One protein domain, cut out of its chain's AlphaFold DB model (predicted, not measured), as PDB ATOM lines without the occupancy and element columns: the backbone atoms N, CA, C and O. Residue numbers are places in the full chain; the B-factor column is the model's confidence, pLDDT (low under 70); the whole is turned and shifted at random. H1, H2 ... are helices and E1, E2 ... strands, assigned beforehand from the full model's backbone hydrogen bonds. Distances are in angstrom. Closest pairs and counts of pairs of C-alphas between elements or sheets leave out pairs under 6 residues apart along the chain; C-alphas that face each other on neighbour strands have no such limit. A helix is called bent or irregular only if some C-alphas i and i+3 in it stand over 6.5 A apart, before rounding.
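Overview. This is residues 310 to 412 of the 561 residues of an uncharacterized protein of Stylonychia lemnae (UniProt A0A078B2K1). This is a flat slab of crossed helices in two thin layers: kinked H2 and H3 make one layer, and H4 and H5 make the other, H4 crossing H2 and H5 crossing H3. At one end of the slab the loop-rich stretch before H2 holds E1 and H1, away from H3, H4 and H5; at the other end E2 runs off from the end of H5. The printed part has 103 residues, with five named helices and two named strands in the order E1, H1, H2, H3, H4, H5, E2, and its class is mostly helix. The two strands pair with no named strand. The whole is only just compact, close to loose, with a radius of gyration of the C-alphas of 15.1 A, and spans 45 by 35 by 16 A.

Arrangement. Begin at H2, residues 338 to 355, which has a kink of 56 degrees near residue 345. With residues 344 to 348 alone it touches H4, residues 383 to 388, about perpendicular at 81 degrees; the closest C-alphas, of Ile 345 and Asn 385, are 7.0 A apart. With residues 348 to 355 alone H2 touches residues 393 to 394 of H5, residues 392 to 408, also at 81 degrees; look at Ser 352 and Leu 394, whose C-alphas, the closest, are 5.3 A apart. H5 touches H3, residues 366 to 380, with its residues 398 to 405 alone, only just about perpendicular at 71 degrees; the closest C-alphas, of Ser 373 and Ala 405, are 5.5 A apart. H2 and H3 are close but not clearly touching, at a shallow tilt of 12 degrees, opposite ways; their closest C-alphas, of Leu 348 and Leu 379, are 7.0 A apart. O i to N i+4 pairs are within hydrogen-bond range in 11 of 14 cases in H2, 9 of 11 in H3, 11 of 13 in H5 and 0 of 2 in H4, where 2 of 3 O i to N i+3 pairs are.

Along the chain. Find C-alpha 338 at (-23.318, -23.708, 21.933); from there H2 runs 23.4 A to C-alpha 355 at (-3.003, -33.147, 28.618). H2 is irregular, but only just: C-alphas 343 and 346 are 6.8 A apart. H3 is 19.7 A long, H4 10.1 A, and H5 24.4 A, with a kink of 41 degrees near residue 402. Earlier, look for E1 at residues 317 to 320 and H1 at residues 324 to 327; H1 touches no helix. E2, residues 409 to 411, ends at C-alpha 411, (1.580, -38.899, 0.089).

Size, cuts and confidence. The C-alphas of Leu 321 and Cys 412, the two farthest apart, are 46.2 A apart. The printed part has no cut, and no link is long. Confidence is under 70 at residues 322 to 323, 326, 357 to 358, 360 to 363 and 406 to 408.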
ATOM      1  N   ILE A 310     -23.101 -12.126  18.736       92.25
ATOM      2  CA  ILE A 310     -22.945 -12.727  17.407       92.25
ATOM      3  C   ILE A 310     -21.838 -13.773  17.497       92.25
ATOM      4  O   ILE A 310     -20.734 -13.465  17.937       92.25
ATOM      5  N   CYS A 311     -22.136 -15.008  17.090       93.25
ATOM      6  CA  CYS A 311     -21.159 -16.093  17.091       93.25
ATOM      7  C   CYS A 311     -20.021 -15.794  16.105       93.25
ATOM      8  O   CYS A 311     -20.281 -15.563  14.927       93.25
ATOM      9  N   GLN A 312     -18.768 -15.852  16.548       93.88
ATOM     10  CA  GLN A 312     -17.595 -15.577  15.708       93.88
ATOM     11  C   GLN A 312     -17.334 -16.660  14.651       93.88
ATOM     12  O   GLN A 312     -16.688 -16.377  13.649       93.88
ATOM     13  N   ILE A 313     -17.845 -17.881  14.850       91.69
ATOM     14  CA  ILE A 313     -17.678 -18.989  13.895       91.69
ATOM     15  C   ILE A 313     -18.795 -18.985  12.842       91.69
ATOM     16  O   ILE A 313     -18.521 -19.083  11.650       91.69
ATOM     17  N   SER A 314     -20.060 -18.879  13.261       93.62
ATOM     18  CA  SER A 314     -21.222 -19.011  12.366       93.62
ATOM     19  C   SER A 314     -21.889 -17.690  11.978       93.62
ATOM     20  O   SER A 314     -22.773 -17.692  11.125       93.62
ATOM     21  N   GLY A 315     -21.563 -16.575  12.637       93.19
ATOM     22  CA  GLY A 315     -22.250 -15.289  12.465       93.19
ATOM     23  C   GLY A 315     -23.681 -15.249  13.021       93.19
ATOM     24  O   GLY A 315     -24.380 -14.248  12.874       93.19
ATOM     25  N   THR A 316     -24.155 -16.321  13.664       93.75
ATOM     26  CA  THR A 316     -25.530 -16.397  14.176       93.75
ATOM     27  C   THR A 316     -25.693 -15.580  15.453       93.75
ATOM     28  O   THR A 316     -24.867 -15.694  16.363       93.75
ATOM     29  N   LYS A 317     -26.789 -14.822  15.559       93.06
ATOM     30  CA  LYS A 317     -27.184 -14.153  16.807       93.06
ATOM     31  C   LYS A 317     -27.609 -15.181  17.853       93.06
ATOM     32  O   LYS A 317     -28.338 -16.117  17.531       93.06
ATOM     33  N   PHE A 318     -27.172 -15.002  19.092       90.31
ATOM     34  CA  PHE A 318     -27.538 -15.860  20.214       90.31
ATOM     35  C   PHE A 318     -27.459 -15.091  21.536       90.31
ATOM     36  O   PHE A 318     -26.893 -14.002  21.597       90.31
ATOM     37  N   LYS A 319     -28.035 -15.673  22.588       87.06
ATOM     38  CA  LYS A 319     -27.924 -15.159  23.953       87.06
ATOM     39  C   LYS A 319     -26.710 -15.782  24.627       87.06
ATOM     40  O   LYS A 319     -26.653 -17.002  24.747       87.06
ATOM     41  N   LEU A 320     -25.766 -14.946  25.041       81.44
ATOM     42  CA  LEU A 320     -24.525 -15.354  25.685       81.44
ATOM     43  C   LEU A 320     -24.556 -15.024  27.174       81.44
ATOM     44  O   LEU A 320     -24.830 -13.890  27.566       81.44
ATOM     45  N   LEU A 321     -24.182 -15.998  27.993       77.44
ATOM     46  CA  LEU A 321     -23.841 -15.793  29.391       77.44
ATOM     47  C   LEU A 321     -22.319 -15.680  29.492       77.44
ATOM     48  O   LEU A 321     -21.611 -16.677  29.425       77.44
ATOM     49  N   LYS A 322     -21.800 -14.453  29.625       68.06
ATOM     50  CA  LYS A 322     -20.349 -14.182  29.547       68.06
ATOM     51  C   LYS A 322     -19.498 -15.036  30.494       68.06
ATOM     52  O   LYS A 322     -18.369 -15.366  30.153       68.06
ATOM     53  N   HIS A 323     -20.029 -15.398  31.659       69.31
ATOM     54  CA  HIS A 323     -19.312 -16.205  32.647       69.31
ATOM     55  C   HIS A 323     -19.068 -17.653  32.195       69.31
ATOM     56  O   HIS A 323     -18.071 -18.250  32.591       69.31
ATOM     57  N   GLU A 324     -19.926 -18.206  31.333       71.31
ATOM     58  CA  GLU A 324     -19.782 -19.582  30.845       71.31
ATOM     59  C   GLU A 324     -18.547 -19.738  29.940       71.31
ATOM     60  O   GLU A 324     -17.961 -20.816  29.861       71.31
ATOM     61  N   ASN A 325     -18.081 -18.655  29.302       76.12
ATOM     62  CA  ASN A 325     -16.911 -18.688  28.420       76.12
ATOM     63  C   ASN A 325     -15.661 -19.234  29.122       76.12
ATOM     64  O   ASN A 325     -14.956 -20.070  28.556       76.12
ATOM     65  N   LEU A 326     -15.402 -18.807  30.363       69.75
ATOM     66  CA  LEU A 326     -14.246 -19.278  31.127       69.75
ATOM     67  C   LEU A 326     -14.354 -20.771  31.460       69.75
ATOM     68  O   LEU A 326     -13.357 -21.488  31.367       69.75
ATOM     69  N   GLU A 327     -15.555 -21.256  31.785       73.88
ATOM     70  CA  GLU A 327     -15.801 -22.681  32.056       73.88
ATOM     71  C   GLU A 327     -15.564 -23.556  30.822       73.88
ATOM     72  O   GLU A 327     -15.098 -24.693  30.932       73.88
ATOM     73  N   TYR A 328     -15.836 -22.998  29.644       80.94
ATOM     74  CA  TYR A 328     -15.633 -23.622  28.342       80.94
ATOM     75  C   TYR A 328     -14.216 -23.443  27.775       80.94
ATOM     76  O   TYR A 328     -13.938 -23.863  26.650       80.94
ATOM     77  N   GLY A 329     -13.298 -22.834  28.531       82.94
ATOM     78  CA  GLY A 329     -11.930 -22.584  28.074       82.94
ATOM     79  C   GLY A 329     -11.844 -21.585  26.910       82.94
ATOM     80  O   GLY A 329     -10.901 -21.618  26.116       82.94
ATOM     81  N   LEU A 330     -12.841 -20.714  26.772       89.06
ATOM     82  CA  LEU A 330     -12.866 -19.615  25.811       89.06
ATOM     83  C   LEU A 330     -12.233 -18.360  26.426       89.06
ATOM     84  O   LEU A 330     -12.229 -18.184  27.646       89.06
ATOM     85  N   LYS A 331     -11.695 -17.473  25.582       87.50
ATOM     86  CA  LYS A 331     -11.303 -16.128  26.034       87.50
ATOM     87  C   LYS A 331     -12.545 -15.300  26.382       87.50
ATOM     88  O   LYS A 331     -13.635 -15.566  25.877       87.50
ATOM     89  N   GLU A 332     -12.385 -14.296  27.240       78.19
ATOM     90  CA  GLU A 332     -13.507 -13.496  27.753       78.19
ATOM     91  C   GLU A 332     -14.236 -12.729  26.639       78.19
ATOM     92  O   GLU A 332     -15.464 -12.638  26.638       78.19
ATOM     93  N   GLU A 333     -13.489 -12.225  25.660       83.12
ATOM     94  CA  GLU A 333     -13.995 -11.500  24.494       83.12
ATOM     95  C   GLU A 333     -14.616 -12.397  23.412       83.12
ATOM     96  O   GLU A 333     -15.194 -11.897  22.441       83.12
ATOM     97  N   THR A 334     -14.496 -13.718  23.556       86.81
ATOM     98  CA  THR A 334     -14.945 -14.678  22.552       86.81
ATOM     99  C   THR A 334     -16.456 -14.881  22.635       86.81
ATOM    100  O   THR A 334     -17.008 -15.181  23.687       86.81
ATOM    101  N   ASN A 335     -17.143 -14.805  21.498       90.12
ATOM    102  CA  ASN A 335     -18.580 -15.060  21.415       90.12
ATOM    103  C   ASN A 335     -18.813 -16.301  20.553       90.12
ATOM    104  O   ASN A 335     -18.774 -16.215  19.327       90.12
ATOM    105  N   ILE A 336     -19.064 -17.459  21.165       89.56
ATOM    106  CA  ILE A 336     -19.335 -18.711  20.443       89.56
ATOM    107  C   ILE A 336     -20.671 -19.283  20.908       89.56
ATOM    108  O   ILE A 336     -20.908 -19.452  22.099       89.56
ATOM    109  N   CYS A 337     -21.556 -19.598  19.959       89.44
ATOM    110  CA  CYS A 337     -22.810 -20.267  20.286       89.44
ATOM    111  C   CYS A 337     -22.568 -21.742  20.638       89.44
ATOM    112  O   CYS A 337     -21.627 -22.366  20.143       89.44
ATOM    113  N   ILE A 338     -23.466 -22.332  21.431       87.75
ATOM    114  CA  ILE A 338     -23.318 -23.708  21.933       87.75
ATOM    115  C   ILE A 338     -23.118 -24.751  20.821       87.75
ATOM    116  O   ILE A 338     -22.341 -25.689  20.975       87.75
ATOM    117  N   ASN A 339     -23.754 -24.560  19.661       90.44
ATOM    118  CA  ASN A 339     -23.590 -25.456  18.515       90.44
ATOM    119  C   ASN A 339     -22.159 -25.404  17.971       90.44
ATOM    120  O   ASN A 339     -21.531 -26.442  17.781       90.44
ATOM    121  N   CYS A 340     -21.620 -24.200  17.768       92.06
ATOM    122  CA  CYS A 340     -20.248 -24.033  17.307       92.06
ATOM    123  C   CYS A 340     -19.235 -24.487  18.358       92.06
ATOM    124  O   CYS A 340     -18.223 -25.079  17.992       92.06
ATOM    125  N   TYR A 341     -19.519 -24.282  19.647       92.31
ATOM    126  CA  TYR A 341     -18.697 -24.829  20.722       92.31
ATOM    127  C   TYR A 341     -18.620 -26.359  20.620       92.31
ATOM    128  O   TYR A 341     -17.532 -26.910  20.471       92.31
ATOM    129  N   ASN A 342     -19.767 -27.041  20.586       90.19
ATOM    130  CA  ASN A 342     -19.832 -28.502  20.509       90.19
ATOM    131  C   ASN A 342     -19.169 -29.060  19.240       90.19
ATOM    132  O   ASN A 342     -18.524 -30.107  19.276       90.19
ATOM    133  N   SER A 343     -19.325 -28.376  18.104       90.12
ATOM    134  CA  SER A 343     -18.773 -28.836  16.827       90.12
ATOM    135  C   SER A 343     -17.282 -28.547  16.658       90.12
ATOM    136  O   SER A 343     -16.600 -29.340  16.013       90.12
ATOM    137  N   HIS A 344     -16.772 -27.440  17.206       90.75
ATOM    138  CA  HIS A 344     -15.435 -26.940  16.866       90.75
ATOM    139  C   HIS A 344     -14.476 -26.787  18.047       90.75
ATOM    140  O   HIS A 344     -13.265 -26.833  17.836       90.75
ATOM    141  N   ILE A 345     -14.985 -26.596  19.266       92.56
ATOM    142  CA  ILE A 345     -14.171 -26.288  20.450       92.56
ATOM    143  C   ILE A 345     -14.138 -27.451  21.435       92.56
ATOM    144  O   ILE A 345     -13.069 -27.748  21.959       92.56
ATOM    145  N   ASP A 346     -15.253 -28.153  21.664       92.19
ATOM    146  CA  ASP A 346     -15.334 -29.187  22.704       92.19
ATOM    147  C   ASP A 346     -14.238 -30.249  22.537       92.19
ATOM    148  O   ASP A 346     -13.536 -30.581  23.484       92.19
ATOM    149  N   ARG A 347     -13.960 -30.687  21.303       90.56
ATOM    150  CA  ARG A 347     -12.864 -31.636  21.032       90.56
ATOM    151  C   ARG A 347     -11.487 -31.114  21.455       90.56
ATOM    152  O   ARG A 347     -10.689 -31.884  21.988       90.56
ATOM    153  N   LEU A 348     -11.214 -29.828  21.226       93.06
ATOM    154  CA  LEU A 348      -9.986 -29.171  21.683       93.06
ATOM    155  C   LEU A 348      -9.966 -29.123  23.214       93.06
ATOM    156  O   LEU A 348      -8.994 -29.540  23.838       93.06
ATOM    157  N   PHE A 349     -11.070 -28.701  23.826       91.44
ATOM    158  CA  PHE A 349     -11.205 -28.587  25.273       91.44
ATOM    159  C   PHE A 349     -11.012 -29.928  26.002       91.44
ATOM    160  O   PHE A 349     -10.197 -30.021  26.924       91.44
ATOM    161  N   GLN A 350     -11.682 -30.993  25.550       89.94
ATOM    162  CA  GLN A 350     -11.529 -32.342  26.108       89.94
ATOM    163  C   GLN A 350     -10.086 -32.838  25.996       89.94
ATOM    164  O   GLN A 350      -9.553 -33.452  26.924       89.94
ATOM    165  N   HIS A 351      -9.422 -32.557  24.872       90.06
ATOM    166  CA  HIS A 351      -8.033 -32.953  24.710       90.06
ATOM    167  C   HIS A 351      -7.096 -32.148  25.619       90.06
ATOM    168  O   HIS A 351      -6.244 -32.742  26.276       90.06
ATOM    169  N   SER A 352      -7.307 -30.835  25.754       89.62
ATOM    170  CA  SER A 352      -6.566 -29.997  26.704       89.62
ATOM    171  C   SER A 352      -6.707 -30.500  28.144       89.62
ATOM    172  O   SER A 352      -5.716 -30.564  28.872       89.62
ATOM    173  N   LYS A 353      -7.908 -30.931  28.554       86.50
ATOM    174  CA  LYS A 353      -8.121 -31.568  29.864       86.50
ATOM    175  C   LYS A 353      -7.295 -32.843  30.032       86.50
ATOM    176  O   LYS A 353      -6.710 -33.039  31.091       86.50
ATOM    177  N   ARG A 354      -7.209 -33.685  28.992       85.88
ATOM    178  CA  ARG A 354      -6.392 -34.913  29.005       85.88
ATOM    179  C   ARG A 354      -4.899 -34.622  29.145       85.88
ATOM    180  O   ARG A 354      -4.210 -35.375  29.824       85.88
ATOM    181  N   LEU A 355      -4.403 -33.571  28.488       83.00
ATOM    182  CA  LEU A 355      -3.003 -33.147  28.618       83.00
ATOM    183  C   LEU A 355      -2.685 -32.707  30.056       83.00
ATOM    184  O   LEU A 355      -1.575 -32.931  30.536       83.00
ATOM    185  N   GLY A 356      -3.676 -32.141  30.752       76.88
ATOM    186  CA  GLY A 356      -3.551 -31.680  32.129       76.88
ATOM    187  C   GLY A 356      -2.746 -30.383  32.252       76.88
ATOM    188  O   GLY A 356      -2.293 -29.798  31.268       76.88
ATOM    189  N   GLN A 357      -2.579 -29.911  33.488       68.25
ATOM    190  CA  GLN A 357      -1.864 -28.658  33.776       68.25
ATOM    191  C   GLN A 357      -0.340 -28.791  33.636       68.25
ATOM    192  O   GLN A 357       0.328 -27.813  33.320       68.25
ATOM    193  N   ASN A 358       0.192 -30.005  33.795       60.09
ATOM    194  CA  ASN A 358       1.628 -30.290  33.814       60.09
ATOM    195  C   ASN A 358       2.141 -30.853  32.485       60.09
ATOM    196  O   ASN A 358       3.102 -31.622  32.474       60.09
ATOM    197  N   TRP A 359       1.493 -30.526  31.366       70.50
ATOM    198  CA  TRP A 359       2.015 -30.944  30.073       70.50
ATOM    199  C   TRP A 359       3.397 -30.311  29.860       70.50
ATOM    200  O   TRP A 359       3.529 -29.093  29.764       70.50
ATOM    201  N   GLN A 360       4.435 -31.145  29.831       66.50
ATOM    202  CA  GLN A 360       5.818 -30.724  29.645       66.50
ATOM    203  C   GLN A 360       6.387 -31.361  28.380       66.50
ATOM    204  O   GLN A 360       6.164 -32.534  28.091       66.50
ATOM    205  N   LYS A 361       7.170 -30.570  27.639       65.44
ATOM    206  CA  LYS A 361       7.839 -30.999  26.400       65.44
ATOM    207  C   LYS A 361       8.917 -32.068  26.636       65.44
ATOM    208  O   LYS A 361       9.303 -32.760  25.699       65.44
ATOM    209  N   GLN A 362       9.449 -32.171  27.856       57.59
ATOM    210  CA  GLN A 362      10.589 -33.032  28.169       57.59
ATOM    211  C   GLN A 362      10.158 -34.486  28.401       57.59
ATOM    212  O   GLN A 362       9.238 -34.757  29.164       57.59
ATOM    213  N   GLY A 363      10.863 -35.427  27.763       59.69
ATOM    214  CA  GLY A 363      10.716 -36.864  28.024       59.69
ATOM    215  C   GLY A 363       9.609 -37.586  27.247       59.69
ATOM    216  O   GLY A 363       9.356 -38.756  27.527       59.69
ATOM    217  N   ILE A 364       8.963 -36.943  26.265       72.81
ATOM    218  CA  ILE A 364       8.013 -37.632  25.375       72.81
ATOM    219  C   ILE A 364       8.805 -38.560  24.441       72.81
ATOM    220  O   ILE A 364       9.644 -38.099  23.673       72.81
ATOM    221  N   SER A 365       8.552 -39.869  24.516       77.19
ATOM    222  CA  SER A 365       9.213 -40.862  23.661       77.19
ATOM    223  C   SER A 365       8.668 -40.848  22.228       77.19
ATOM    224  O   SER A 365       7.502 -40.513  22.005       77.19
ATOM    225  N   ASP A 366       9.462 -41.308  21.258       74.00
ATOM    226  CA  ASP A 366       9.031 -41.450  19.854       74.00
ATOM    227  C   ASP A 366       7.764 -42.308  19.708       74.00
ATOM    228  O   ASP A 366       6.890 -42.026  18.886       74.00
ATOM    229  N   GLU A 367       7.611 -43.338  20.547       72.69
ATOM    230  CA  GLU A 367       6.391 -44.146  20.596       72.69
ATOM    231  C   GLU A 367       5.168 -43.325  21.012       72.69
ATOM    232  O   GLU A 367       4.065 -43.534  20.499       72.69
ATOM    233  N   GLN A 368       5.344 -42.386  21.938       76.25
ATOM    234  CA  GLN A 368       4.279 -41.525  22.426       76.25
ATOM    235  C   GLN A 368       3.935 -40.436  21.406       76.25
ATOM    236  O   GLN A 368       2.751 -40.229  21.139       76.25
ATOM    237  N   ILE A 369       4.929 -39.856  20.725       78.69
ATOM    238  CA  ILE A 369       4.726 -38.983  19.553       78.69
ATOM    239  C   ILE A 369       3.936 -39.735  18.471       78.69
ATOM    240  O   ILE A 369       2.941 -39.240  17.929       78.69
ATOM    241  N   PHE A 370       4.311 -40.986  18.189       75.25
ATOM    242  CA  PHE A 370       3.593 -41.814  17.229       75.25
ATOM    243  C   PHE A 370       2.150 -42.099  17.666       75.25
ATOM    244  O   PHE A 370       1.261 -42.117  16.813       75.25
ATOM    245  N   ARG A 371       1.865 -42.299  18.955       76.38
ATOM    246  CA  ARG A 371       0.481 -42.462  19.442       76.38
ATOM    247  C   ARG A 371      -0.324 -41.169  19.303       76.38
ATOM    248  O   ARG A 371      -1.423 -41.201  18.751       76.38
ATOM    249  N   GLU A 372       0.248 -40.045  19.716       82.25
ATOM    250  CA  GLU A 372      -0.416 -38.736  19.744       82.25
ATOM    251  C   GLU A 372      -0.624 -38.133  18.347       82.25
ATOM    252  O   GLU A 372      -1.584 -37.398  18.128       82.25
ATOM    253  N   SER A 373       0.194 -38.494  17.355       80.88
ATOM    254  CA  SER A 373       0.055 -37.975  15.980       80.88
ATOM    255  C   SER A 373      -1.320 -38.242  15.355       80.88
ATOM    256  O   SER A 373      -1.808 -37.435  14.574       80.88
ATOM    257  N   GLY A 374      -1.994 -39.342  15.721       79.88
ATOM    258  CA  GLY A 374      -3.366 -39.592  15.265       79.88
ATOM    259  C   GLY A 374      -4.357 -38.554  15.799       79.88
ATOM    260  O   GLY A 374      -5.214 -38.079  15.058       79.88
ATOM    261  N   THR A 375      -4.207 -38.173  17.069       84.88
ATOM    262  CA  THR A 375      -4.997 -37.107  17.693       84.88
ATOM    263  C   THR A 375      -4.641 -35.746  17.102       84.88
ATOM    264  O   THR A 375      -5.549 -34.986  16.785       84.88
ATOM    265  N   PHE A 376      -3.357 -35.472  16.859       88.56
ATOM    266  CA  PHE A 376      -2.909 -34.237  16.207       88.56
ATOM    267  C   PHE A 376      -3.581 -34.037  14.848       88.56
ATOM    268  O   PHE A 376      -4.209 -33.006  14.627       88.56
ATOM    269  N   PHE A 377      -3.558 -35.042  13.968       83.69
ATOM    270  CA  PHE A 377      -4.199 -34.918  12.655       83.69
ATOM    271  C   PHE A 377      -5.721 -34.786  12.733       83.69
ATOM    272  O   PHE A 377      -6.299 -34.058  11.932       83.69
ATOM    273  N   ALA A 378      -6.367 -35.438  13.702       85.38
ATOM    274  CA  ALA A 378      -7.805 -35.284  13.919       85.38
ATOM    275  C   ALA A 378      -8.180 -33.884  14.430       85.38
ATOM    276  O   ALA A 378      -9.277 -33.409  14.155       85.38
ATOM    277  N   LEU A 379      -7.291 -33.229  15.182       89.25
ATOM    278  CA  LEU A 379      -7.533 -31.893  15.719       89.25
ATOM    279  C   LEU A 379      -7.034 -30.769  14.800       89.25
ATOM    280  O   LEU A 379      -7.480 -29.636  14.958       89.25
ATOM    281  N   LYS A 380      -6.155 -31.067  13.833       88.88
ATOM    282  CA  LYS A 380      -5.548 -30.089  12.911       88.88
ATOM    283  C   LYS A 380      -6.579 -29.244  12.163       88.88
ATOM    284  O   LYS A 380      -6.367 -28.055  11.966       88.88
ATOM    285  N   GLU A 381      -7.726 -29.819  11.805       88.12
ATOM    286  CA  GLU A 381      -8.807 -29.071  11.143       88.12
ATOM    287  C   GLU A 381      -9.411 -27.953  12.018       88.12
ATOM    288  O   GLU A 381      -9.962 -26.989  11.490       88.12
ATOM    289  N   TYR A 382      -9.258 -28.040  13.344       91.75
ATOM    290  CA  TYR A 382      -9.735 -27.046  14.306       91.75
ATOM    291  C   TYR A 382      -8.627 -26.096  14.788       91.75
ATOM    292  O   TYR A 382      -8.897 -25.272  15.657       91.75
ATOM    293  N   GLU A 383      -7.404 -26.170  14.240       90.88
ATOM    294  CA  GLU A 383      -6.243 -25.382  14.697       90.88
ATOM    295  C   GLU A 383      -6.552 -23.880  14.740       90.88
ATOM    296  O   GLU A 383      -6.264 -23.215  15.727       90.88
ATOM    297  N   LYS A 384      -7.252 -23.353  13.729       91.38
ATOM    298  CA  LYS A 384      -7.652 -21.934  13.680       91.38
ATOM    299  C   LYS A 384      -8.527 -21.506  14.861       91.38
ATOM    300  O   LYS A 384      -8.496 -20.353  15.269       91.38
ATOM    301  N   ASN A 385      -9.298 -22.430  15.427       93.44
ATOM    302  CA  ASN A 385     -10.193 -22.129  16.536       93.44
ATOM    303  C   ASN A 385      -9.462 -22.090  17.888       93.44
ATOM    304  O   ASN A 385     -10.027 -21.566  18.845       93.44
ATOM    305  N   LEU A 386      -8.212 -22.574  17.987       92.62
ATOM    306  CA  LEU A 386      -7.402 -22.455  19.212       92.62
ATOM    307  C   LEU A 386      -7.182 -21.000  19.625       92.62
ATOM    308  O   LEU A 386      -7.073 -20.713  20.819       92.62
ATOM    309  N   GLU A 387      -7.147 -20.076  18.665       92.00
ATOM    310  CA  GLU A 387      -6.989 -18.642  18.920       92.00
ATOM    311  C   GLU A 387      -8.147 -18.049  19.733       92.00
ATOM    312  O   GLU A 387      -7.949 -17.065  20.449       92.00
ATOM    313  N   LEU A 388      -9.325 -18.675  19.681       92.75
ATOM    314  CA  LEU A 388     -10.530 -18.274  20.414       92.75
ATOM    315  C   LEU A 388     -10.541 -18.788  21.866       92.75
ATOM    316  O   LEU A 388     -11.435 -18.447  22.645       92.75
ATOM    317  N   THR A 389      -9.547 -19.603  22.233       92.31
ATOM    318  CA  THR A 389      -9.474 -20.335  23.503       92.31
ATOM    319  C   THR A 389      -8.313 -19.874  24.394       92.31
ATOM    320  O   THR A 389      -7.305 -19.328  23.924       92.31
ATOM    321  N   ASN A 390      -8.421 -20.155  25.693       89.94
ATOM    322  CA  ASN A 390      -7.361 -19.967  26.692       89.94
ATOM    323  C   ASN A 390      -6.556 -21.264  26.962       89.94
ATOM    324  O   ASN A 390      -5.910 -21.409  27.996       89.94
ATOM    325  N   LEU A 391      -6.576 -22.217  26.022       91.25
ATOM    326  CA  LEU A 391      -5.968 -23.547  26.165       91.25
ATOM    327  C   LEU A 391      -4.469 -23.545  25.833       91.25
ATOM    328  O   LEU A 391      -4.025 -24.171  24.868       91.25
ATOM    329  N   ASP A 392      -3.668 -22.832  26.620       88.88
ATOM    330  CA  ASP A 392      -2.255 -22.594  26.295       88.88
ATOM    331  C   ASP A 392      -1.408 -23.873  26.259       88.88
ATOM    332  O   ASP A 392      -0.551 -24.020  25.386       88.88
ATOM    333  N   ASN A 393      -1.707 -24.859  27.109       88.50
ATOM    334  CA  ASN A 393      -1.042 -26.167  27.067       88.50
ATOM    335  C   ASN A 393      -1.300 -26.896  25.743       88.50
ATOM    336  O   ASN A 393      -0.390 -27.487  25.164       88.50
ATOM    337  N   LEU A 394      -2.531 -26.815  25.233       91.12
ATOM    338  CA  LEU A 394      -2.882 -27.418  23.955       91.12
ATOM    339  C   LEU A 394      -2.201 -26.692  22.788       91.12
ATOM    340  O   LEU A 394      -1.739 -27.358  21.865       91.12
ATOM    341  N   LYS A 395      -2.069 -25.359  22.843       92.19
ATOM    342  CA  LYS A 395      -1.303 -24.588  21.843       92.19
ATOM    343  C   LYS A 395       0.158 -25.036  21.804       92.19
ATOM    344  O   LYS A 395       0.690 -25.318  20.734       92.19
ATOM    345  N   GLN A 396       0.796 -25.175  22.967       89.50
ATOM    346  CA  GLN A 396       2.183 -25.646  23.037       89.50
ATOM    347  C   GLN A 396       2.343 -27.093  22.549       89.50
ATOM    348  O   GLN A 396       3.346 -27.411  21.903       89.50
ATOM    349  N   TRP A 397       1.367 -27.959  22.836       91.19
ATOM    350  CA  TRP A 397       1.322 -29.320  22.306       91.19
ATOM    351  C   TRP A 397       1.176 -29.335  20.787       91.19
ATOM    352  O   TRP A 397       1.895 -30.080  20.124       91.19
ATOM    353  N   PHE A 398       0.315 -28.484  20.226       92.00
ATOM    354  CA  PHE A 398       0.147 -28.346  18.780       92.00
ATOM    355  C   PHE A 398       1.459 -27.966  18.095       92.00
ATOM    356  O   PHE A 398       1.869 -28.656  17.167       92.00
ATOM    357  N   GLU A 399       2.158 -26.947  18.601       90.38
ATOM    358  CA  GLU A 399       3.470 -26.528  18.086       90.38
ATOM    359  C   GLU A 399       4.504 -27.660  18.150       90.38
ATOM    360  O   GLU A 399       5.227 -27.923  17.188       90.38
ATOM    361  N   TYR A 400       4.547 -28.397  19.262       88.19
ATOM    362  CA  TYR A 400       5.444 -29.542  19.403       88.19
ATOM    363  C   TYR A 400       5.111 -30.665  18.410       88.19
ATOM    364  O   TYR A 400       6.003 -31.213  17.758       88.19
ATOM    365  N   MET A 401       3.832 -31.010  18.267       86.75
ATOM    366  CA  MET A 401       3.388 -32.060  17.353       86.75
ATOM    367  C   MET A 401       3.551 -31.662  15.888       86.75
ATOM    368  O   MET A 401       3.824 -32.529  15.063       86.75
ATOM    369  N   LYS A 402       3.477 -30.374  15.560       87.38
ATOM    370  CA  LYS A 402       3.774 -29.861  14.221       87.38
ATOM    371  C   LYS A 402       5.197 -30.231  13.804       87.38
ATOM    372  O   LYS A 402       5.395 -30.881  12.786       87.38
ATOM    373  N   VAL A 403       6.173 -29.969  14.673       84.56
ATOM    374  CA  VAL A 403       7.587 -30.297  14.421       84.56
ATOM    375  C   VAL A 403       7.841 -31.809  14.361       84.56
ATOM    376  O   VAL A 403       8.615 -32.268  13.525       84.56
ATOM    377  N   ASN A 404       7.199 -32.597  15.230       81.06
ATOM    378  CA  ASN A 404       7.571 -34.004  15.434       81.06
ATOM    379  C   ASN A 404       6.674 -35.021  14.706       81.06
ATOM    380  O   ASN A 404       7.112 -36.133  14.416       81.06
ATOM    381  N   ALA A 405       5.422 -34.673  14.402       75.56
ATOM    382  CA  ALA A 405       4.472 -35.559  13.738       75.56
ATOM    383  C   ALA A 405       4.234 -35.215  12.264       75.56
ATOM    384  O   ALA A 405       3.985 -36.146  11.496       75.56
ATOM    385  N   GLU A 406       4.343 -33.959  11.817       68.12
ATOM    386  CA  GLU A 406       4.210 -33.643  10.380       68.12
ATOM    387  C   GLU A 406       5.240 -34.354   9.489       68.12
ATOM    388  O   GLU A 406       4.833 -34.863   8.446       68.12
ATOM    389  N   PRO A 407       6.515 -34.548   9.891       69.19
ATOM    390  CA  PRO A 407       7.467 -35.342   9.104       69.19
ATOM    391  C   PRO A 407       7.071 -36.819   8.937       69.19
ATOM    392  O   PRO A 407       7.641 -37.537   8.116       69.19
ATOM    393  N   SER A 408       6.091 -37.300   9.711       69.19
ATOM    394  CA  SER A 408       5.517 -38.638   9.563       69.19
ATOM    395  C   SER A 408       4.381 -38.699   8.537       69.19
ATOM    396  O   SER A 408       3.796 -39.765   8.352       69.19
ATOM    397  N   LEU A 409       4.052 -37.604   7.851       71.31
ATOM    398  CA  LEU A 409       3.100 -37.605   6.747       71.31
ATOM    399  C   LEU A 409       3.784 -37.986   5.435       71.31
ATOM    400  O   LEU A 409       4.910 -37.601   5.133       71.31
ATOM    401  N   VAL A 410       3.091 -38.798   4.651       77.88
ATOM    402  CA  VAL A 410       3.523 -39.280   3.339       77.88
ATOM    403  C   VAL A 410       2.346 -39.198   2.385       77.88
ATOM    404  O   VAL A 410       1.192 -39.364   2.777       77.88
ATOM    405  N   ILE A 411       2.624 -38.965   1.108       82.75
ATOM    406  CA  ILE A 411       1.580 -38.899   0.089       82.75
ATOM    407  C   ILE A 411       1.198 -40.322  -0.328       82.75
ATOM    408  O   ILE A 411       2.047 -41.136  -0.693       82.75
ATOM    409  N   CYS A 412      -0.097 -40.632  -0.290       85.94
ATOM    410  CA  CYS A 412      -0.634 -41.886  -0.800       85.94
ATOM    411  C   CYS A 412      -0.347 -42.011  -2.302       85.94
ATOM    412  O   CYS A 412      -0.902 -41.266  -3.107       85.94
TER     413      CYS A 412